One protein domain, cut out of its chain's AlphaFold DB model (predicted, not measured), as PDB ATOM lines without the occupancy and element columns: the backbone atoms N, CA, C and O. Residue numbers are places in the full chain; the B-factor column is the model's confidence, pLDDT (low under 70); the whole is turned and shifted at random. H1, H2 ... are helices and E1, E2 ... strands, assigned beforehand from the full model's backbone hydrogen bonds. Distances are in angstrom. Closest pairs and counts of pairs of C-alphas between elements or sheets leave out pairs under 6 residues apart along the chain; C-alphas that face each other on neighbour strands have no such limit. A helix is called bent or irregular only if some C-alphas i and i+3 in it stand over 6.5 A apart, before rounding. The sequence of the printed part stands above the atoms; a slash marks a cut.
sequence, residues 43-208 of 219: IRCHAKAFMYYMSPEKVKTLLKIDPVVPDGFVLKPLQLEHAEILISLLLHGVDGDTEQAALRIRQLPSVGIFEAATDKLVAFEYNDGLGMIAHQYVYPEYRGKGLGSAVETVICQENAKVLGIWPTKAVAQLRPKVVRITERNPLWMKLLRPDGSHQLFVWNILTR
ATOM      1  N   ILE A  43     115.783 180.516 152.040       51.12
ATOM      2  CA  ILE A  43     116.774 180.110 151.049       51.12
ATOM      3  C   ILE A  43     116.742 178.587 151.027       51.12
ATOM      4  O   ILE A  43     117.215 177.933 151.952       51.12
ATOM      5  N   ARG A  44     116.125 178.024 149.985       51.19
ATOM      6  CA  ARG A  44     116.080 176.578 149.773       51.19
ATOM      7  C   ARG A  44     117.420 176.130 149.216       51.19
ATOM      8  O   ARG A  44     117.713 176.366 148.047       51.19
ATOM      9  N   CYS A  45     118.220 175.466 150.036       53.41
ATOM     10  CA  CYS A  45     119.317 174.660 149.525       53.41
ATOM     11  C   CYS A  45     118.817 173.237 149.325       53.41
ATOM     12  O   CYS A  45     118.320 172.622 150.263       53.41
ATOM     13  N   HIS A  46     118.926 172.735 148.096       59.50
ATOM     14  CA  HIS A  46     118.647 171.342 147.778       59.50
ATOM     15  C   HIS A  46     119.961 170.566 147.793       59.50
ATOM     16  O   HIS A  46     120.580 170.345 146.749       59.50
ATOM     17  N   ALA A  47     120.392 170.132 148.977       70.06
ATOM     18  CA  ALA A  47     121.500 169.193 149.076       70.06
ATOM     19  C   ALA A  47     120.986 167.797 148.698       70.06
ATOM     20  O   ALA A  47     120.382 167.095 149.510       70.06
ATOM     21  N   LYS A  48     121.179 167.416 147.428       83.69
ATOM     22  CA  LYS A  48     120.854 166.071 146.942       83.69
ATOM     23  C   LYS A  48     121.918 165.086 147.410       83.69
ATOM     24  O   LYS A  48     123.110 165.293 147.166       83.69
ATOM     25  N   ALA A  49     121.486 163.986 148.009       89.62
ATOM     26  CA  ALA A  49     122.351 162.910 148.461       89.62
ATOM     27  C   ALA A  49     121.849 161.545 147.979       89.62
ATOM     28  O   ALA A  49     120.646 161.318 147.827       89.62
ATOM     29  N   PHE A  50     122.789 160.633 147.753       92.94
ATOM     30  CA  PHE A  50     122.501 159.208 147.676       92.94
ATOM     31  C   PHE A  50     122.478 158.635 149.090       92.94
ATOM     32  O   PHE A  50     123.374 158.930 149.884       92.94
ATOM     33  N   MET A  51     121.486 157.797 149.377       93.44
ATOM     34  CA  MET A  51     121.454 157.040 150.623       93.44
ATOM     35  C   MET A  51     122.098 155.683 150.446       93.44
ATOM     36  O   MET A  51     121.831 154.968 149.475       93.44
ATOM     37  N   TYR A  52     122.923 155.337 151.421       96.00
ATOM     38  CA  TYR A  52     123.549 154.038 151.539       96.00
ATOM     39  C   TYR A  52     123.181 153.415 152.875       96.00
ATOM     40  O   TYR A  52     123.033 154.107 153.882       96.00
ATOM     41  N   TYR A  53     123.051 152.098 152.872       95.94
ATOM     42  CA  TYR A  53     122.775 151.308 154.059       95.94
ATOM     43  C   TYR A  53     123.541 149.988 154.001       95.94
ATOM     44  O   TYR A  53     123.966 149.551 152.928       95.94
ATOM     45  N   MET A  54     123.721 149.352 155.152       97.00
ATOM     46  CA  MET A  54     124.197 147.972 155.235       97.00
ATOM     47  C   MET A  54     123.010 147.050 155.526       97.00
ATOM     48  O   MET A  54     122.284 147.269 156.492       97.00
ATOM     49  N   SER A  55     122.801 146.013 154.705       95.44
ATOM     50  CA  SER A  55     121.784 144.992 154.998       95.44
ATOM     51  C   SER A  55     122.153 144.185 156.255       95.44
ATOM     52  O   SER A  55     123.324 144.178 156.651       95.44
ATOM     53  N   PRO A  56     121.214 143.433 156.858       95.56
ATOM     54  CA  PRO A  56     121.506 142.582 158.015       95.56
ATOM     55  C   PRO A  56     122.688 141.627 157.790       95.56
ATOM     56  O   PRO A  56     123.503 141.391 158.681       95.56
ATOM     57  N   GLU A  57     122.819 141.086 156.581       96.81
ATOM     58  CA  GLU A  57     123.912 140.202 156.177       96.81
ATOM     59  C   GLU A  57     125.239 140.960 156.129       96.81
ATOM     60  O   GLU A  57     126.251 140.461 156.624       96.81
ATOM     61  N   LYS A  58     125.235 142.184 155.588       97.38
ATOM     62  CA  LYS A  58     126.420 143.051 155.550       97.38
ATOM     63  C   LYS A  58     126.845 143.472 156.949       97.38
ATOM     64  O   LYS A  58     128.039 143.459 157.223       97.38
ATOM     65  N   VAL A  59     125.900 143.742 157.851       97.44
ATOM     66  CA  VAL A  59     126.188 144.011 159.269       97.44
ATOM     67  C   VAL A  59     126.821 142.787 159.936       97.44
ATOM     68  O   VAL A  59     127.838 142.915 160.613       97.44
ATOM     69  N   LYS A  60     126.312 141.571 159.694       97.38
ATOM     70  CA  LYS A  60     126.947 140.338 160.202       97.38
ATOM     71  C   LYS A  60     128.378 140.160 159.691       97.38
ATOM     72  O   LYS A  60     129.218 139.655 160.432       97.38
ATOM     73  N   THR A  61     128.660 140.538 158.444       97.62
ATOM     74  CA  THR A  61     130.026 140.544 157.900       97.62
ATOM     75  C   THR A  61     130.877 141.626 158.554       97.62
ATOM     76  O   THR A  61     131.967 141.318 159.022       97.62
ATOM     77  N   LEU A  62     130.369 142.858 158.641       97.12
ATOM     78  CA  LEU A  62     131.030 143.999 159.273       97.12
ATOM     79  C   LEU A  62     131.500 143.659 160.691       97.12
ATOM     80  O   LEU A  62     132.638 143.949 161.041       97.12
ATOM     81  N   LEU A  63     130.649 143.023 161.498       96.88
ATOM     82  CA  LEU A  63     130.955 142.678 162.890       96.88
ATOM     83  C   LEU A  63     132.083 141.644 163.048       96.88
ATOM     84  O   LEU A  63     132.585 141.475 164.155       96.88
ATOM     85  N   LYS A  64     132.473 140.957 161.969       96.75
ATOM     86  CA  LYS A  64     133.590 139.998 161.939       96.75
ATOM     87  C   LYS A  64     134.886 140.605 161.401       96.75
ATOM     88  O   LYS A  64     135.891 139.906 161.353       96.75
ATOM     89  N   ILE A  65     134.850 141.849 160.924       95.00
ATOM     90  CA  ILE A  65     136.035 142.541 160.423       95.00
ATOM     91  C   ILE A  65     136.813 143.073 161.617       95.00
ATOM     92  O   ILE A  65     136.272 143.841 162.411       95.00
ATOM     93  N   ASP A  66     138.089 142.720 161.697       92.00
ATOM     94  CA  ASP A  66     139.020 143.391 162.594       92.00
ATOM     95  C   ASP A  66     139.457 144.714 161.941       92.00
ATOM     96  O   ASP A  66     140.029 144.697 160.843       92.00
ATOM     97  N   PRO A  67     139.157 145.878 162.547       88.06
ATOM     98  CA  PRO A  67     139.527 147.164 161.974       88.06
ATOM     99  C   PRO A  67     141.049 147.305 161.906       88.06
ATOM    100  O   PRO A  67     141.737 147.223 162.923       88.06
ATOM    101  N   VAL A  68     141.581 147.551 160.709       90.06
ATOM    102  CA  VAL A  68     143.019 147.767 160.517       90.06
ATOM    103  C   VAL A  68     143.329 149.244 160.720       90.06
ATOM    104  O   VAL A  68     143.023 150.080 159.869       90.06
ATOM    105  N   VAL A  69     143.953 149.559 161.851       93.19
ATOM    106  CA  VAL A  69     144.525 150.879 162.130       93.19
ATOM    107  C   VAL A  69     146.029 150.797 161.838       93.19
ATOM    108  O   VAL A  69     146.684 149.926 162.408       93.19
ATOM    109  N   PRO A  70     146.585 151.627 160.935       93.00
ATOM    110  CA  PRO A  70     148.009 151.581 160.613       93.00
ATOM    111  C   PRO A  70     148.900 151.879 161.824       93.00
ATOM    112  O   PRO A  70     148.505 152.625 162.722       93.00
ATOM    113  N   ASP A  71     150.131 151.367 161.794       95.25
ATOM    114  CA  ASP A  71     151.136 151.638 162.822       95.25
ATOM    115  C   ASP A  71     151.338 153.144 163.040       95.25
ATOM    116  O   ASP A  71     151.329 153.947 162.101       95.25
ATOM    117  N   GLY A  72     151.533 153.529 164.302       96.50
ATOM    118  CA  GLY A  72     151.661 154.931 164.703       96.50
ATOM    119  C   GLY A  72     150.327 155.658 164.894       96.50
ATOM    120  O   GLY A  72     150.339 156.839 165.234       96.50
ATOM    121  N   PHE A  73     149.192 154.972 164.739       98.12
ATOM    122  CA  PHE A  73     147.866 155.510 165.030       98.12
ATOM    123  C   PHE A  73     147.125 154.662 166.063       98.12
ATOM    124  O   PHE A  73     147.324 153.454 166.169       98.12
ATOM    125  N   VAL A  74     146.246 155.309 166.822       97.25
ATOM    126  CA  VAL A  74     145.422 154.676 167.854       97.25
ATOM    127  C   VAL A  74     143.982 155.114 167.667       97.25
ATOM    128  O   VAL A  74     143.699 156.293 167.476       97.25
ATOM    129  N   LEU A  75     143.060 154.164 167.737       96.69
ATOM    130  CA  LEU A  75     141.634 154.446 167.712       96.69
ATOM    131  C   LEU A  75     141.127 154.679 169.138       96.69
ATOM    132  O   LEU A  75     141.466 153.915 170.041       96.69
ATOM    133  N   LYS A  76     140.334 155.733 169.345       95.75
ATOM    134  CA  LYS A  76     139.743 156.101 170.641       95.75
ATOM    135  C   LYS A  76     138.346 156.713 170.442       95.75
ATOM    136  O   LYS A  76     138.087 157.275 169.376       95.75
ATOM    137  N   PRO A  77     137.445 156.652 171.435       95.94
ATOM    138  CA  PRO A  77     136.201 157.415 171.396       95.94
ATOM    139  C   PRO A  77     136.485 158.922 171.415       95.94
ATOM    140  O   PRO A  77     137.426 159.373 172.080       95.94
ATOM    141  N   LEU A  78     135.654 159.706 170.725       97.38
ATOM    142  CA  LEU A  78     135.722 161.163 170.835       97.38
ATOM    143  C   LEU A  78     135.302 161.613 172.242       97.38
ATOM    144  O   LEU A  78     134.494 160.976 172.911       97.38
ATOM    145  N   GLN A  79     135.875 162.729 172.678       95.94
ATOM    146  CA  GLN A  79     135.571 163.400 173.951       95.94
ATOM    147  C   GLN A  79     134.884 164.744 173.696       95.94
ATOM    148  O   GLN A  79     135.033 165.298 172.608       95.94
ATOM    149  N   LEU A  80     134.179 165.289 174.693       95.12
ATOM    150  CA  LEU A  80     133.398 166.532 174.557       95.12
ATOM    151  C   LEU A  80     134.222 167.717 174.039       95.12
ATOM    152  O   LEU A  80     133.734 168.489 173.220       95.12
ATOM    153  N   GLU A  81     135.483 167.816 174.459       95.06
ATOM    154  CA  GLU A  81     136.442 168.833 174.006       95.06
ATOM    155  C   GLU A  81     136.713 168.805 172.492       95.06
ATOM    156  O   GLU A  81     137.140 169.803 171.920       95.06
ATOM    157  N   HIS A  82     136.407 167.699 171.804       96.06
ATOM    158  CA  HIS A  82     136.550 167.604 170.352       96.06
ATOM    159  C   HIS A  82     135.379 168.236 169.582       96.06
ATOM    160  O   HIS A  82     135.473 168.381 168.365       96.06
ATOM    161  N   ALA A  83     134.274 168.607 170.238       95.19
ATOM    162  CA  ALA A  83     133.090 169.133 169.553       95.19
ATOM    163  C   ALA A  83     133.402 170.392 168.726       95.19
ATOM    164  O   ALA A  83     132.977 170.490 167.575       95.19
ATOM    165  N   GLU A  84     134.193 171.313 169.283       93.62
ATOM    166  CA  GLU A  84     134.571 172.562 168.614       93.62
ATOM    167  C   GLU A  84     135.378 172.304 167.339       93.62
ATOM    168  O   GLU A  84     135.026 172.802 166.267       93.62
ATOM    169  N   ILE A  85     136.432 171.482 167.426       93.44
ATOM    170  CA  ILE A  85     137.276 171.188 166.262       93.44
ATOM    171  C   ILE A  85     136.494 170.429 165.190       93.44
ATOM    172  O   ILE A  85     136.645 170.736 164.009       93.44
ATOM    173  N   LEU A  86     135.611 169.503 165.580       92.81
ATOM    174  CA  LEU A  86     134.714 168.817 164.653       92.81
ATOM    175  C   LEU A  86     133.891 169.834 163.869       92.81
ATOM    176  O   LEU A  86     133.996 169.882 162.648       92.81
ATOM    177  N   ILE A  87     133.124 170.685 164.550       92.38
ATOM    178  CA  ILE A  87     132.239 171.648 163.884       92.38
ATOM    179  C   ILE A  87     133.007 172.679 163.060       92.38
ATOM    180  O   ILE A  87     132.545 173.030 161.976       92.38
ATOM    181  N   SER A  88     134.212 173.077 163.472       89.88
ATOM    182  CA  SER A  88     135.062 173.963 162.662       89.88
ATOM    183  C   SER A  88     135.460 173.367 161.300       89.88
ATOM    184  O   SER A  88     135.772 174.103 160.366       89.88
ATOM    185  N   LEU A  89     135.432 172.034 161.173       89.69
ATOM    186  CA  LEU A  89     135.725 171.295 159.942       89.69
ATOM    187  C   LEU A  89     134.455 170.940 159.151       89.69
ATOM    188  O   LEU A  89     134.544 170.410 158.035       89.69
ATOM    189  N   LEU A  90     133.272 171.250 159.693       86.00
ATOM    190  CA  LEU A  90     132.002 171.052 159.015       86.00
ATOM    191  C   LEU A  90     131.791 172.164 157.987       86.00
ATOM    192  O   LEU A  90     131.623 173.329 158.325       86.00
ATOM    193  N   LEU A  91     131.702 171.782 156.715       75.69
ATOM    194  CA  LEU A  91     131.537 172.718 155.591       75.69
ATOM    195  C   LEU A  91     130.347 173.676 155.708       75.69
ATOM    196  O   LEU A  91     130.351 174.749 155.112       75.69
ATOM    197  N   HIS A  92     129.312 173.268 156.437       73.81
ATOM    198  CA  HIS A  92     128.104 174.056 156.655       73.81
ATOM    199  C   HIS A  92     127.791 174.200 158.146       73.81
ATOM    200  O   HIS A  92     126.621 174.316 158.496       73.81
ATOM    201  N   GLY A  93     128.816 174.143 159.005       72.94
ATOM    202  CA  GLY A  93     128.651 174.363 160.436       72.94
ATOM    203  C   GLY A  93     128.084 175.753 160.710       72.94
ATOM    204  O   GLY A  93     128.522 176.741 160.116       72.94
ATOM    205  N   VAL A  94     127.088 175.821 161.586       74.56
ATOM    206  CA  VAL A  94     126.453 177.065 162.035       74.56
ATOM    207  C   VAL A  94     126.432 177.149 163.560       74.56
ATOM    208  O   VAL A  94     126.649 176.158 164.260       74.56
ATOM    209  N   ASP A  95     126.143 178.341 164.083       74.81
ATOM    210  CA  ASP A  95     125.942 178.551 165.518       74.81
ATOM    211  C   ASP A  95     124.902 177.559 166.073       74.81
ATOM    212  O   ASP A  95     123.822 177.386 165.500       74.81
ATOM    213  N   GLY A  96     125.225 176.906 167.192       79.56
ATOM    214  CA  GLY A  96     124.402 175.852 167.794       79.56
ATOM    215  C   GLY A  96     124.790 174.420 167.394       79.56
ATOM    216  O   GLY A  96     124.327 173.464 168.024       79.56
ATOM    217  N   ASP A  97     125.622 174.231 166.361       85.94
ATOM    218  CA  ASP A  97     126.069 172.891 165.961       85.94
ATOM    219  C   ASP A  97     127.091 172.303 166.938       85.94
ATOM    220  O   ASP A  97     127.131 171.083 167.108       85.94
ATOM    221  N   THR A  98     127.886 173.138 167.613       91.50
ATOM    222  CA  THR A  98     128.882 172.694 168.604       91.50
ATOM    223  C   THR A  98     128.209 172.039 169.802       91.50
ATOM    224  O   THR A  98     128.595 170.943 170.203       91.50
ATOM    225  N   GLU A  99     127.155 172.649 170.339       91.88
ATOM    226  CA  GLU A  99     126.376 172.103 171.448       91.88
ATOM    227  C   GLU A  99     125.707 170.786 171.046       91.88
ATOM    228  O   GLU A  99     125.739 169.811 171.799       91.88
ATOM    229  N   GLN A 100     125.157 170.714 169.828       90.62
ATOM    230  CA  GLN A 100     124.597 169.470 169.300       90.62
ATOM    231  C   GLN A 100     125.665 168.388 169.109       90.62
ATOM    232  O   GLN A 100     125.421 167.228 169.435       90.62
ATOM    233  N   ALA A 101     126.845 168.732 168.590       93.31
ATOM    234  CA  ALA A 101     127.955 167.796 168.453       93.31
ATOM    235  C   ALA A 101     128.421 167.282 169.817       93.31
ATOM    236  O   ALA A 101     128.581 166.076 169.977       93.31
ATOM    237  N   ALA A 102     128.552 168.157 170.816       94.62
ATOM    238  CA  ALA A 102     128.901 167.767 172.177       94.62
ATOM    239  C   ALA A 102     127.866 166.798 172.774       94.62
ATOM    240  O   ALA A 102     128.240 165.778 173.352       94.62
ATOM    241  N   LEU A 103     126.566 167.061 172.586       93.31
ATOM    242  CA  LEU A 103     125.498 166.154 173.021       93.31
ATOM    243  C   LEU A 103     125.578 164.789 172.327       93.31
ATOM    244  O   LEU A 103     125.484 163.766 173.004       93.31
ATOM    245  N   ARG A 104     125.806 164.765 171.008       94.12
ATOM    246  CA  ARG A 104     125.972 163.526 170.231       94.12
ATOM    247  C   ARG A 104     127.192 162.735 170.693       94.12
ATOM    248  O   ARG A 104     127.052 161.554 170.970       94.12
ATOM    249  N   ILE A 105     128.350 163.377 170.855       95.31
ATOM    250  CA  ILE A 105     129.573 162.734 171.373       95.31
ATOM    251  C   ILE A 105     129.319 162.124 172.756       95.31
ATOM    252  O   ILE A 105     129.785 161.026 173.043       95.31
ATOM    253  N   ARG A 106     128.554 162.817 173.608       94.12
ATOM    254  CA  ARG A 106     128.232 162.355 174.962       94.12
ATOM    255  C   ARG A 106     127.314 161.137 175.002       94.12
ATOM    256  O   ARG A 106     127.360 160.411 175.985       94.12
ATOM    257  N   GLN A 107     126.408 160.996 174.037       92.69
ATOM    258  CA  GLN A 107     125.262 160.078 174.135       92.69
ATOM    259  C   GLN A 107     125.270 158.972 173.084       92.69
ATOM    260  O   GLN A 107     124.556 157.985 173.238       92.69
ATOM    261  N   LEU A 108     126.033 159.143 172.010       95.75
ATOM    262  CA  LEU A 108     126.011 158.268 170.853       95.75
ATOM    263  C   LEU A 108     127.432 157.839 170.485       95.75
ATOM    264  O   LEU A 108     128.399 158.550 170.780       95.75
ATOM    265  N   PRO A 109     127.568 156.705 169.775       96.19
ATOM    266  CA  PRO A 109     128.840 156.290 169.221       96.19
ATOM    267  C   PRO A 109     129.526 157.420 168.453       96.19
ATOM    268  O   PRO A 109     128.947 158.083 167.585       96.19
ATOM    269  N   SER A 110     130.793 157.626 168.784       96.88
ATOM    270  CA  SER A 110     131.656 158.611 168.156       96.88
ATOM    271  C   SER A 110     133.094 158.113 168.229       96.88
ATOM    272  O   SER A 110     133.550 157.647 169.274       96.88
ATOM    273  N   VAL A 111     133.803 158.136 167.100       97.50
ATOM    274  CA  VAL A 111     135.117 157.498 166.977       97.50
ATOM    275  C   VAL A 111     136.113 158.468 166.364       97.50
ATOM    276  O   VAL A 111     135.828 159.142 165.374       97.50
ATOM    277  N   GLY A 112     137.304 158.513 166.953       98.06
ATOM    278  CA  GLY A 112     138.464 159.222 166.442       98.06
ATOM    279  C   GLY A 112     139.657 158.289 166.255       98.06
ATOM    280  O   GLY A 112     139.805 157.271 166.933       98.06
ATOM    281  N   ILE A 113     140.534 158.656 165.330       98.31
ATOM    282  CA  ILE A 113     141.877 158.099 165.204       98.31
ATOM    283  C   ILE A 113     142.865 159.204 165.547       98.31
ATOM    284  O   ILE A 113     142.757 160.319 165.036       98.31
ATOM    285  N   PHE A 114     143.834 158.864 166.385       98.31
ATOM    286  CA  PHE A 114     144.825 159.757 166.957       98.31
ATOM    287  C   PHE A 114     146.226 159.296 166.569       98.31
ATOM    288  O   PHE A 114     146.491 158.097 166.476       98.31
ATOM    289  N   GLU A 115     147.136 160.232 166.332       97.62
ATOM    290  CA  GLU A 115     148.552 159.923 166.150       97.62
ATOM    291  C   GLU A 115     149.167 159.506 167.494       97.62
ATOM    292  O   GLU A 115     149.126 160.257 168.463       97.62
ATOM    293  N   ALA A 116     149.755 158.312 167.566       97.19
ATOM    294  CA  ALA A 116     150.213 157.712 168.821       97.19
ATOM    295  C   ALA A 116     151.294 158.541 169.537       97.19
ATOM    296  O   ALA A 116     151.374 158.527 170.761       97.19
ATOM    297  N   ALA A 117     152.134 159.246 168.773       97.19
ATOM    298  CA  ALA A 117     153.262 160.007 169.304       97.19
ATOM    299  C   ALA A 117     152.857 161.359 169.916       97.19
ATOM    300  O   ALA A 117     153.548 161.851 170.805       97.19
ATOM    301  N   THR A 118     151.778 161.969 169.424       97.06
ATOM    302  CA  THR A 118     151.389 163.351 169.763       97.06
ATOM    303  C   THR A 118     149.998 163.459 170.374       97.06
ATOM    304  O   THR A 118     149.631 164.522 170.864       97.06
ATOM    305  N   ASP A 119     149.220 162.379 170.319       96.19
ATOM    306  CA  ASP A 119     147.798 162.331 170.652       96.19
ATOM    307  C   ASP A 119     146.932 163.326 169.859       96.19
ATOM    308  O   ASP A 119     145.842 163.711 170.275       96.19
ATOM    309  N   LYS A 120     147.399 163.749 168.677       96.69
ATOM    310  CA  LYS A 120     146.634 164.620 167.779       96.69
ATOM    311  C   LYS A 120     145.519 163.825 167.099       96.69
ATOM    312  O   LYS A 120     145.792 162.786 166.502       96.69
ATOM    313  N   LEU A 121     144.288 164.344 167.102       97.88
ATOM    314  CA  LEU A 121     143.175 163.810 166.304       97.88
ATOM    315  C   LEU A 121     143.461 163.972 164.799       97.88
ATOM    316  O   LEU A 121     143.681 165.086 164.325       97.88
ATOM    317  N   VAL A 122     143.424 162.875 164.035       97.75
ATOM    318  CA  VAL A 122     143.769 162.853 162.594       97.75
ATOM    319  C   VAL A 122     142.636 162.381 161.680       97.75
ATOM    320  O   VAL A 122     142.623 162.703 160.487       97.75
ATOM    321  N   ALA A 123     141.674 161.635 162.215       97.94
ATOM    322  CA  ALA A 123     140.453 161.253 161.517       97.94
ATOM    323  C   ALA A 123     139.315 161.055 162.516       97.94
ATOM    324  O   ALA A 123     139.567 160.665 163.653       97.94
ATOM    325  N   PHE A 124     138.077 161.292 162.097       98.00
ATOM    326  CA  PHE A 124     136.907 161.059 162.936       98.00
ATOM    327  C   PHE A 124     135.660 160.763 162.108       98.00
ATOM    328  O   PHE A 124     135.582 161.108 160.926       98.00
ATOM    329  N   GLU A 125     134.685 160.144 162.763       97.25
ATOM    330  CA  GLU A 125     133.316 159.975 162.289       97.25
ATOM    331  C   GLU A 125     132.404 159.728 163.500       97.25
ATOM    332  O   GLU A 125     132.822 159.122 164.491       97.25
ATOM    333  N   TYR A 126     131.165 160.216 163.463       95.88
ATOM    334  CA  TYR A 126     130.236 160.056 164.584       95.88
ATOM    335  C   TYR A 126     128.791 159.888 164.114       95.88
ATOM    336  O   TYR A 126     128.460 160.118 162.949       95.88
ATOM    337  N   ASN A 127     127.934 159.442 165.028       95.50
ATOM    338  CA  ASN A 127     126.503 159.318 164.788       95.50
ATOM    339  C   ASN A 127     125.817 160.697 164.792       95.50
ATOM    340  O   ASN A 127     126.013 161.504 165.700       95.50
ATOM    341  N   ASP A 128     124.978 160.970 163.798       91.00
ATOM    342  CA  ASP A 128     124.325 162.269 163.615       91.00
ATOM    343  C   ASP A 128     123.078 162.501 164.488       91.00
ATOM    344  O   ASP A 128     122.478 163.580 164.451       91.00
ATOM    345  N   GLY A 129     122.687 161.521 165.300       89.31
ATOM    346  CA  GLY A 129     121.486 161.558 166.134       89.31
ATOM    347  C   GLY A 129     120.207 161.105 165.435       89.31
ATOM    348  O   GLY A 129     119.187 160.962 166.098       89.31
ATOM    349  N   LEU A 130     120.254 160.825 164.131       86.50
ATOM    350  CA  LEU A 130     119.169 160.206 163.362       86.50
ATOM    351  C   LEU A 130     119.479 158.740 163.020       86.50
ATOM    352  O   LEU A 130     118.778 158.119 162.223       86.50
ATOM    353  N   GLY A 131     120.537 158.181 163.614       83.00
ATOM    354  CA  GLY A 131     120.997 156.821 163.351       83.00
ATOM    355  C   GLY A 131     121.874 156.687 162.102       83.00
ATOM    356  O   GLY A 131     122.236 155.565 161.736       83.00
ATOM    357  N   MET A 132     122.245 157.801 161.463       92.50
ATOM    358  CA  MET A 132     123.206 157.810 160.363       92.50
ATOM    359  C   MET A 132     124.615 158.061 160.899       92.50
ATOM    360  O   MET A 132     124.818 158.726 161.917       92.50
ATOM    361  N   ILE A 133     125.618 157.551 160.190       95.19
ATOM    362  CA  ILE A 133     126.988 158.040 160.356       95.19
ATOM    363  C   ILE A 133     127.149 159.304 159.521       95.19
ATOM    364  O   ILE A 133     126.664 159.393 158.386       95.19
ATOM    365  N   ALA A 134     127.809 160.297 160.097       91.31
ATOM    366  CA  ALA A 134     128.017 161.573 159.452       91.31
ATOM    367  C   ALA A 134     129.399 162.130 159.747       91.31
ATOM    368  O   ALA A 134     130.113 161.713 160.660       91.31
ATOM    369  N   HIS A 135     129.732 163.141 158.947       91.56
ATOM    370  CA  HIS A 135     130.894 163.983 159.165       91.56
ATOM    371  C   HIS A 135     132.217 163.205 159.207       91.56
ATOM    372  O   HIS A 135     133.132 163.546 159.947       91.56
ATOM    373  N   GLN A 136     132.337 162.179 158.365       94.75
ATOM    374  CA  GLN A 136     133.613 161.516 158.153       94.75
ATOM    375  C   GLN A 136     134.654 162.530 157.669       94.75
ATOM    376  O   GLN A 136     134.482 163.176 156.627       94.75
ATOM    377  N   TYR A 137     135.758 162.635 158.399       95.00
ATOM    378  CA  TYR A 137     136.851 163.525 158.051       95.00
ATOM    379  C   TYR A 137     138.204 162.866 158.297       95.00
ATOM    380  O   TYR A 137     138.410 162.152 159.275       95.00
ATOM    381  N   VAL A 138     139.143 163.139 157.393       96.00
ATOM    382  CA  VAL A 138     140.563 162.811 157.542       96.00
ATOM    383  C   VAL A 138     141.351 164.055 157.162       96.00
ATOM    384  O   VAL A 138     141.172 164.589 156.052       96.00
ATOM    385  N   TYR A 139     142.226 164.492 158.062       95.44
ATOM    386  CA  TYR A 139     143.110 165.629 157.826       95.44
ATOM    387  C   TYR A 139     143.956 165.395 156.561       95.44
ATOM    388  O   TYR A 139     144.433 164.272 156.360       95.44
ATOM    389  N   PRO A 140     144.108 166.396 155.668       94.50
ATOM    390  CA  PRO A 140     144.733 166.221 154.356       94.50
ATOM    391  C   PRO A 140     146.085 165.501 154.376       94.50
ATOM    392  O   PRO A 140     146.299 164.594 153.572       94.50
ATOM    393  N   GLU A 141     146.952 165.838 155.329       95.56
ATOM    394  CA  GLU A 141     148.293 165.273 155.504       95.56
ATOM    395  C   GLU A 141     148.299 163.799 155.969       95.56
ATOM    396  O   GLU A 141     149.320 163.109 155.896       95.56
ATOM    397  N   TYR A 142     147.139 163.275 156.378       95.88
ATOM    398  CA  TYR A 142     146.937 161.886 156.797       95.88
ATOM    399  C   TYR A 142     146.085 161.060 155.812       95.88
ATOM    400  O   TYR A 142     145.834 159.874 156.046       95.88
ATOM    401  N   ARG A 143     145.646 161.642 154.686       94.12
ATOM    402  CA  ARG A 143     144.846 160.937 153.666       94.12
ATOM    403  C   ARG A 143     145.664 159.875 152.925       94.12
ATOM    404  O   ARG A 143     146.887 159.905 152.888       94.12
ATOM    405  N   GLY A 144     144.964 158.908 152.326       91.81
ATOM    406  CA  GLY A 144     145.588 157.814 151.566       91.81
ATOM    407  C   GLY A 144     146.190 156.692 152.421       91.81
ATOM    408  O   GLY A 144     146.704 155.729 151.869       91.81
ATOM    409  N   LYS A 145     146.076 156.776 153.753       93.75
ATOM    410  CA  LYS A 145     146.605 155.788 154.710       93.75
ATOM    411  C   LYS A 145     145.557 154.782 155.216       93.75
ATOM    412  O   LYS A 145     145.808 154.065 156.170       93.75
ATOM    413  N   GLY A 146     144.352 154.768 154.639       93.75
ATOM    414  CA  GLY A 146     143.253 153.892 155.080       93.75
ATOM    415  C   GLY A 146     142.484 154.356 156.329       93.75
ATOM    416  O   GLY A 146     141.498 153.724 156.691       93.75
ATOM    417  N   LEU A 147     142.857 155.488 156.943       96.38
ATOM    418  CA  LEU A 147     142.252 155.979 158.195       96.38
ATOM    419  C   LEU A 147     140.742 156.240 158.098       96.38
ATOM    420  O   LEU A 147     140.007 155.919 159.025       96.38
ATOM    421  N   GLY A 148     140.270 156.774 156.967       95.19
ATOM    422  CA  GLY A 148     138.837 157.002 156.743       95.19
ATOM    423  C   GLY A 148     138.034 155.696 156.779       95.19
ATOM    424  O   GLY A 148     137.021 155.597 157.461       95.19
ATOM    425  N   SER A 149     138.525 154.653 156.109       94.00
ATOM    426  CA  SER A 149     137.882 153.335 156.129       94.00
ATOM    427  C   SER A 149     137.960 152.667 157.500       94.00
ATOM    428  O   SER A 149     137.011 151.994 157.897       94.00
ATOM    429  N   ALA A 150     139.061 152.862 158.231       96.00
ATOM    430  CA  ALA A 150     139.201 152.359 159.592       96.00
ATOM    431  C   ALA A 150     138.168 153.003 160.530       96.00
ATOM    432  O   ALA A 150     137.428 152.276 161.190       96.00
ATOM    433  N   VAL A 151     138.054 154.339 160.532       97.06
ATOM    434  CA  VAL A 151     137.083 155.032 161.394       97.06
ATOM    435  C   VAL A 151     135.641 154.684 161.018       97.06
ATOM    436  O   VAL A 151     134.869 154.358 161.916       97.06
ATOM    437  N   GLU A 152     135.317 154.611 159.717       96.88
ATOM    438  CA  GLU A 152     133.985 154.221 159.214       96.88
ATOM    439  C   GLU A 152     133.610 152.805 159.659       96.88
ATOM    440  O   GLU A 152     132.505 152.559 160.142       96.88
ATOM    441  N   THR A 153     134.547 151.860 159.548       96.62
ATOM    442  CA  THR A 153     134.315 150.474 159.968       96.62
ATOM    443  C   THR A 153     133.959 150.421 161.448       96.62
ATOM    444  O   THR A 153     132.988 149.763 161.822       96.62
ATOM    445  N   VAL A 154     134.708 151.135 162.294       97.19
ATOM    446  CA  VAL A 154     134.484 151.081 163.740       97.19
ATOM    447  C   VAL A 154     133.201 151.786 164.142       97.19
ATOM    448  O   VAL A 154     132.411 151.188 164.864       97.19
ATOM    449  N   ILE A 155     132.914 152.988 163.636       97.12
ATOM    450  CA  ILE A 155     131.657 153.667 163.981       97.12
ATOM    451  C   ILE A 155     130.431 152.856 163.530       97.12
ATOM    452  O   ILE A 155     129.441 152.771 164.257       97.12
ATOM    453  N   CYS A 156     130.501 152.185 162.374       97.44
ATOM    454  CA  CYS A 156     129.448 151.274 161.932       97.44
ATOM    455  C   CYS A 156     129.285 150.079 162.882       97.44
ATOM    456  O   CYS A 156     128.155 149.684 163.175       97.44
ATOM    457  N   GLN A 157     130.388 149.496 163.360       97.00
ATOM    458  CA  GLN A 157     130.340 148.407 164.335       97.00
ATOM    459  C   GLN A 157     129.738 148.870 165.662       97.00
ATOM    460  O   GLN A 157     128.909 148.154 166.219       97.00
ATOM    461  N   GLU A 158     130.115 150.049 166.151       95.69
ATOM    462  CA  GLU A 158     129.591 150.606 167.398       95.69
ATOM    463  C   GLU A 158     128.096 150.919 167.285       95.69
ATOM    464  O   GLU A 158     127.326 150.486 168.136       95.69
ATOM    465  N   ASN A 159     127.639 151.543 166.195       95.38
ATOM    466  CA  ASN A 159     126.206 151.745 165.951       95.38
ATOM    467  C   ASN A 159     125.422 150.421 165.967       95.38
ATOM    468  O   ASN A 159     124.365 150.336 166.590       95.38
ATOM    469  N   ALA A 160     125.954 149.368 165.344       95.69
ATOM    470  CA  ALA A 160     125.300 148.061 165.330       95.69
ATOM    471  C   ALA A 160     125.299 147.367 166.705       95.69
ATOM    472  O   ALA A 160     124.301 146.752 167.074       95.69
ATOM    473  N   LYS A 161     126.402 147.443 167.461       95.19
ATOM    474  CA  LYS A 161     126.555 146.760 168.759       95.19
ATOM    475  C   LYS A 161     125.845 147.488 169.897       95.19
ATOM    476  O   LYS A 161     125.221 146.838 170.726       95.19
ATOM    477  N   VAL A 162     125.981 148.812 169.943       92.19
ATOM    478  CA  VAL A 162     125.525 149.655 171.054       92.19
ATOM    479  C   VAL A 162     124.070 150.062 170.870       92.19
ATOM    480  O   VAL A 162     123.276 149.923 171.792       92.19
ATOM    481  N   LEU A 163     123.707 150.539 169.675       92.19
ATOM    482  CA  LEU A 163     122.361 151.057 169.407       92.19
ATOM    483  C   LEU A 163     121.428 150.010 168.786       92.19
ATOM    484  O   LEU A 163     120.227 150.235 168.701       92.19
ATOM    485  N   GLY A 164     121.962 148.881 168.306       93.81
ATOM    486  CA  GLY A 164     121.166 147.861 167.618       93.81
ATOM    487  C   GLY A 164     120.620 148.312 166.259       93.81
ATOM    488  O   GLY A 164     119.698 147.685 165.738       93.81
ATOM    489  N   ILE A 165     121.173 149.381 165.676       92.69
ATOM    490  CA  ILE A 165     120.721 149.945 164.397       92.69
ATOM    491  C   ILE A 165     121.620 149.510 163.242       92.69
ATOM    492  O   ILE A 165     122.816 149.262 163.406       92.69
ATOM    493  N   TRP A 166     121.059 149.455 162.035       93.81
ATOM    494  CA  TRP A 166     121.861 149.217 160.839       93.81
ATOM    495  C   TRP A 166     122.517 150.515 160.371       93.81
ATOM    496  O   TRP A 166     121.822 151.522 160.221       93.81
ATOM    497  N   PRO A 167     123.836 150.511 160.106       96.25
ATOM    498  CA  PRO A 167     124.525 151.695 159.626       96.25
ATOM    499  C   PRO A 167     123.919 152.219 158.327       96.25
ATOM    500  O   PRO A 167     123.705 151.474 157.364       96.25
ATOM    501  N   THR A 168     123.694 153.526 158.301       96.19
ATOM    502  CA  THR A 168     123.208 154.274 157.143       96.19
ATOM    503  C   THR A 168     124.027 155.546 156.975       96.19
ATOM    504  O   THR A 168     124.583 156.060 157.946       96.19
ATOM    505  N   LYS A 169     124.133 156.053 155.744       95.50
ATOM    506  CA  LYS A 169     124.742 157.360 155.471       95.50
ATOM    507  C   LYS A 169     124.167 158.029 154.236       95.50
ATOM    508  O   LYS A 169     123.810 157.365 153.259       95.50
ATOM    509  N   ALA A 170     124.177 159.356 154.260       92.81
ATOM    510  CA  ALA A 170     123.884 160.202 153.116       92.81
ATOM    511  C   ALA A 170     125.193 160.718 152.502       92.81
ATOM    512  O   ALA A 170     125.989 161.371 153.174       92.81
ATOM    513  N   VAL A 171     125.412 160.479 151.208       92.00
ATOM    514  CA  VAL A 171     126.561 161.034 150.477       92.00
ATOM    515  C   VAL A 171     126.063 162.049 149.461       92.00
ATOM    516  O   VAL A 171     125.332 161.700 148.532       92.00
ATOM    517  N   ALA A 172     126.467 163.310 149.624       88.81
ATOM    518  CA  ALA A 172     126.114 164.381 148.699       88.81
ATOM    519  C   ALA A 172     126.551 164.044 147.263       88.81
ATOM    520  O   ALA A 172     127.688 163.632 147.026       88.81
ATOM    521  N   GLN A 173     125.668 164.271 146.286       87.00
ATOM    522  CA  GLN A 173     125.946 163.968 144.874       87.00
ATOM    523  C   GLN A 173     127.138 164.758 144.319       87.00
ATOM    524  O   GLN A 173     127.830 164.286 143.422       87.00
ATOM    525  N   LEU A 174     127.401 165.937 144.886       84.44
ATOM    526  CA  LEU A 174     128.504 166.820 144.499       84.44
ATOM    527  C   LEU A 174     129.865 166.380 145.073       84.44
ATOM    528  O   LEU A 174     130.842 167.110 144.948       84.44
ATOM    529  N   ARG A 175     129.946 165.182 145.677       86.00
ATOM    530  CA  ARG A 175     131.190 164.549 146.145       86.00
ATOM    531  C   ARG A 175     131.478 163.257 145.377       86.00
ATOM    532  O   ARG A 175     131.397 162.161 145.941       86.00
ATOM    533  N   PRO A 176     131.823 163.343 144.081       87.75
ATOM    534  CA  PRO A 176     131.939 162.169 143.217       87.75
ATOM    535  C   PRO A 176     133.009 161.180 143.694       87.75
ATOM    536  O   PRO A 176     132.902 159.980 143.444       87.75
ATOM    537  N   LYS A 177     134.039 161.649 144.406       88.38
ATOM    538  CA  LYS A 177     135.064 160.784 144.992       88.38
ATOM    539  C   LYS A 177     134.521 159.951 146.155       88.38
ATOM    540  O   LYS A 177     134.708 158.737 146.133       88.38
ATOM    541  N   VAL A 178     133.799 160.558 147.100       90.12
ATOM    542  CA  VAL A 178     133.139 159.832 148.205       90.12
ATOM    543  C   VAL A 178     132.103 158.845 147.672       90.12
ATOM    544  O   VAL A 178     132.047 157.711 148.146       90.12
ATOM    545  N   VAL A 179     131.334 159.233 146.648       92.62
ATOM    546  CA  VAL A 179     130.380 158.339 145.966       92.62
ATOM    547  C   VAL A 179     131.104 157.108 145.415       92.62
ATOM    548  O   VAL A 179     130.748 155.986 145.767       92.62
ATOM    549  N   ARG A 180     132.182 157.298 144.639       93.44
ATOM    550  CA  ARG A 180     132.969 156.183 144.081       93.44
ATOM    551  C   ARG A 180     133.598 155.295 145.153       93.44
ATOM    552  O   ARG A 180     133.639 154.082 144.981       93.44
ATOM    553  N   ILE A 181     134.128 155.878 146.228       92.75
ATOM    554  CA  ILE A 181     134.729 155.112 147.330       92.75
ATOM    555  C   ILE A 181     133.657 154.283 148.038       92.75
ATOM    556  O   ILE A 181     133.869 153.098 148.282       92.75
ATOM    557  N   THR A 182     132.491 154.876 148.300       95.00
ATOM    558  CA  THR A 182     131.366 154.187 148.942       95.00
ATOM    559  C   THR A 182     130.864 153.029 148.084       95.00
ATOM    560  O   THR A 182     130.693 151.930 148.593       95.00
ATOM    561  N   GLU A 183     130.697 153.233 146.776       94.62
ATOM    562  CA  GLU A 183     130.225 152.195 145.846       94.62
ATOM    563  C   GLU A 183     131.214 151.044 145.639       94.62
ATOM    564  O   GLU A 183     130.808 149.939 145.291       94.62
ATOM    565  N   ARG A 184     132.513 151.282 145.846       95.06
ATOM    566  CA  ARG A 184     133.538 150.229 145.797       95.06
ATOM    567  C   ARG A 184     133.580 149.381 147.064       95.06
ATOM    568  O   ARG A 184     134.142 148.289 147.030       95.06
ATOM    569  N   ASN A 185     133.033 149.873 148.174       94.69
ATOM    570  CA  ASN A 185     132.999 149.128 149.422       94.69
ATOM    571  C   ASN A 185     131.827 148.123 149.389       94.69
ATOM    572  O   ASN A 185     130.669 148.539 149.366       94.69
ATOM    573  N   PRO A 186     132.094 146.803 149.441       95.50
ATOM    574  CA  PRO A 186     131.068 145.771 149.290       95.50
ATOM    575  C   PRO A 186     130.083 145.684 150.466       95.50
ATOM    576  O   PRO A 186     129.128 144.902 150.395       95.50
ATOM    577  N   LEU A 187     130.322 146.417 151.558       96.44
ATOM    578  CA  LEU A 187     129.404 146.511 152.692       96.44
ATOM    579  C   LEU A 187     128.253 147.481 152.426       96.44
ATOM    580  O   LEU A 187     127.149 147.249 152.916       96.44
ATOM    581  N   TRP A 188     128.493 148.532 151.643       97.44
ATOM    582  CA  TRP A 188     127.499 149.563 151.381       97.44
ATOM    583  C   TRP A 188     126.600 149.184 150.211       97.44
ATOM    584  O   TRP A 188     127.054 148.850 149.118       97.44
ATOM    585  N   MET A 189     125.298 149.296 150.434       95.69
ATOM    586  CA  MET A 189     124.272 149.150 149.413       95.69
ATOM    587  C   MET A 189     123.648 150.511 149.159       95.69
ATOM    588  O   MET A 189     123.240 151.194 150.095       95.69
ATOM    589  N   LYS A 190     123.582 150.917 147.891       94.50
ATOM    590  CA  LYS A 190     122.864 152.133 147.513       94.50
ATOM    591  C   LYS A 190     121.363 151.852 147.532       94.50
ATOM    592  O   LYS A 190     120.923 150.854 146.966       94.50
ATOM    593  N   LEU A 191     120.586 152.739 148.142       92.56
ATOM    594  CA  LEU A 191     119.132 152.640 148.137       92.56
ATOM    595  C   LEU A 191     118.574 152.961 146.741       92.56
ATOM    596  O   LEU A 191     118.843 154.023 146.167       92.56
ATOM    597  N   LEU A 192     117.792 152.028 146.205       90.75
ATOM    598  CA  LEU A 192     117.150 152.128 144.897       90.75
ATOM    599  C   LEU A 192     115.637 152.275 145.054       90.75
ATOM    600  O   LEU A 192     115.049 151.836 146.041       90.75
ATOM    601  N   ARG A 193     115.012 152.880 144.051       86.06
ATOM    602  CA  ARG A 193     113.564 152.868 143.857       86.06
ATOM    603  C   ARG A 193     113.104 151.519 143.297       86.06
ATOM    604  O   ARG A 193     113.927 150.778 142.758       86.06
ATOM    605  N   PRO A 194     111.793 151.214 143.352       87.38
ATOM    606  CA  PRO A 194     111.243 149.991 142.761       87.38
ATOM    607  C   PRO A 194     111.558 149.812 141.268       87.38
ATOM    608  O   PRO A 194     111.680 148.686 140.801       87.38
ATOM    609  N   ASP A 195     111.729 150.911 140.527       89.06
ATOM    610  CA  ASP A 195     112.103 150.915 139.105       89.06
ATOM    611  C   ASP A 195     113.616 150.725 138.855       89.06
ATOM    612  O   ASP A 195     114.075 150.790 137.716       89.06
ATOM    613  N   GLY A 196     114.406 150.515 139.914       84.88
ATOM    614  CA  GLY A 196     115.859 150.368 139.860       84.88
ATOM    615  C   GLY A 196     116.635 151.686 139.775       84.88
ATOM    616  O   GLY A 196     117.865 151.670 139.831       84.88
ATOM    617  N   SER A 197     115.961 152.836 139.674       84.00
ATOM    618  CA  SER A 197     116.622 154.143 139.685       84.00
ATOM    619  C   SER A 197     117.117 154.519 141.088       84.00
ATOM    620  O   SER A 197     116.691 153.966 142.102       84.00
ATOM    621  N   HIS A 198     118.049 155.469 141.178       83.19
ATOM    622  CA  HIS A 198     118.582 155.903 142.471       83.19
ATOM    623  C   HIS A 198     117.528 156.661 143.290       83.19
ATOM    624  O   HIS A 198     116.978 157.666 142.825       83.19
ATOM    625  N   GLN A 199     117.318 156.253 144.545       84.75
ATOM    626  CA  GLN A 199     116.560 157.068 145.485       84.75
ATOM    627  C   GLN A 199     117.412 158.279 145.889       84.75
ATOM    628  O   GLN A 199     118.507 158.139 146.437       84.75
ATOM    629  N   LEU A 200     116.901 159.477 145.606       83.62
ATOM    630  CA  LEU A 200     117.532 160.730 146.009       83.62
ATOM    631  C   LEU A 200     116.906 161.236 147.296       83.62
ATOM    632  O   LEU A 200     115.683 161.314 147.409       83.62
ATOM    633  N   PHE A 201     117.763 161.619 148.232       82.06
ATOM    634  CA  PHE A 201     117.369 162.330 149.435       82.06
ATOM    635  C   PHE A 201     117.672 163.805 149.242       82.06
ATOM    636  O   PHE A 201     118.741 164.169 148.750       82.06
ATOM    637  N   VAL A 202     116.698 164.644 149.579       78.81
ATOM    638  CA  VAL A 202     116.803 166.096 149.461       78.81
ATOM    639  C   VAL A 202     116.585 166.677 150.841       78.81
ATOM    640  O   VAL A 202     115.477 166.638 151.368       78.81
ATOM    641  N   TRP A 203     117.648 167.226 151.416       71.50
ATOM    642  CA  TRP A 203     117.535 168.005 152.638       71.50
ATOM    643  C   TRP A 203     117.055 169.402 152.274       71.50
ATOM    644  O   TRP A 203     117.707 170.089 151.492       71.50
ATOM    645  N   ASN A 204     115.907 169.806 152.818       66.75
ATOM    646  CA  ASN A 204     115.420 171.175 152.714       66.75
ATOM    647  C   ASN A 204     115.881 171.937 153.956       66.75
ATOM    648  O   ASN A 204     115.272 171.832 155.018       66.75
ATOM    649  N   ILE A 205     116.970 172.689 153.820       65.56
ATOM    650  CA  ILE A 205     117.486 173.518 154.911       65.56
ATOM    651  C   ILE A 205     116.760 174.860 154.873       65.56
ATOM    652  O   ILE A 205     116.790 175.559 153.860       65.56
ATOM    653  N   LEU A 206     116.111 175.218 155.978       65.06
ATOM    654  CA  LEU A 206     115.457 176.509 156.162       65.06
ATOM    655  C   LEU A 206     116.326 177.347 157.095       65.06
ATOM    656  O   LEU A 206     116.422 177.060 158.283       65.06
ATOM    657  N   THR A 207     116.971 178.377 156.556       59.06
ATOM    658  CA  THR A 207     117.837 179.268 157.334       59.06
ATOM    659  C   THR A 207     117.501 180.732 157.071       59.06
ATOM    660  O   THR A 207     117.023 181.086 155.991       59.06
ATOM    661  N   ARG A 208     117.741 181.577 158.081       57.62
ATOM    662  CA  ARG A 208     117.693 183.043 157.961       57.62
ATOM    663  C   ARG A 208     119.005 183.624 157.423       57.62
ATOM    664  O   ARG A 208     119.015 184.782 157.013       57.62
TER     665      ARG A 208
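Overview. This is residues 43 to 208 of the 219 residues of an uncharacterized protein of Panagrellus redivivus (UniProt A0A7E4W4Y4). One sheet of four strands, E2 E3 E4 E5, has the long helix H4 packed slantwise on one face and, on the opposite face, H2, with H3 folded back beside it and only grazing the sheet. Beyond edge strand E5, a second, smaller sheet of three strands, E6 E1 E7, has H5 running along its strands, while short H1 packs on H4. The printed part has 166 residues with five named helices and seven named strands, in the order E1 H1 E2 H2 H3 E3 E4 E5 H4 E6 H5 E7; both sheets are antiparallel and the class is mixed, helices and strands. The whole is compact, with a radius of gyration of the C-alphas of 15.9 A and spans of 51 by 43 by 30 A.

Arrangement. Begin at the larger sheet: E2, residues 73 to 77, is an edge strand beside E3, residues 110 to 115, where N 74 and O 114 are 2.8 A apart. E3, E4, residues 121 to 127, and E5, residues 133 to 138, form a meander, each strand the antiparallel neighbour of the one before, in two hairpins. Look for N 113 and O 123 at 2.8 A between E3 and E4, and N 134 and O 126 at 2.9 A between E4 and E5. H4, residues 147 to 162, is on this sheet at a height of 7.3 A, slantwise to the strands at 34 degrees to E4 on the local plane; its closest C-alphas to E4 are those of Val 151 and Phe 124, 6.2 A apart. On the opposite face H2, residues 80 to 88, runs across the strands at a height of 10.2 A. H2 is only just irregular, with C-alphas 81 and 84 at 6.8 A. It forms a helical hairpin with H3, residues 97 to 107: they touch, closest at the C-alphas of Ala 83 and Ala 102, 5.1 A, running opposite ways at a tilt of 38 degrees, only just steep. H1, residues 56 to 62, touches H4 through residues 153 to 160 of H4 alone, closest at the C-alphas of Leu 62 and Gln 157, 6.7 A. In the smaller sheet E1, residues 45 to 53, is the inner strand between E6, residues 168 to 172, and E7, residues 200 to 205; find N 50 and O 171 at 2.9 A, and N 49 and O 201 at 2.8 A. The closest C-alphas of E5 and E6, those of Ile 133 and Lys 169, are 5.4 A apart. H5, residues 176 to 184, is over E6 and E1 at a height of 10.1 A; E6, H5 and E7 make a split strand-helix-strand unit, two strands of one sheet that are not neighbours, with a helix between them along the chain and E1 between them in the sheet, its crossover right-handed. Every O i to N i+4 pair is within hydrogen-bond range in H1, H3, H4 and H5, but 3 of 5 in H2.

Along the chain. Find C-alpha 45 at (119.317, 174.660, 149.525); from there E1 runs 24.0 A to C-alpha 53. H4 starts at C-alpha 147, (142.252, 155.979, 158.195), and covers 22.0 A. E4 measures 17.3 A, E3 17.1 A, H3 15.2 A and E7 15.6 A, the last ending at C-alpha 205, (117.486, 173.518, 154.911).

Size, cuts and confidence. The C-alphas farthest apart, those of Ala 117 and Asp 195, are 51.9 A apart, while the first and last printed are 7.6 A apart. The printed part has no cut. The link from H5 to E7, residues 185 to 199, is long; its residues 189 to 190 pair antiparallel with residues 52 to 53 of E1. The model's pLDDT is under 70 at residues 43 to 46 and 204 to 208.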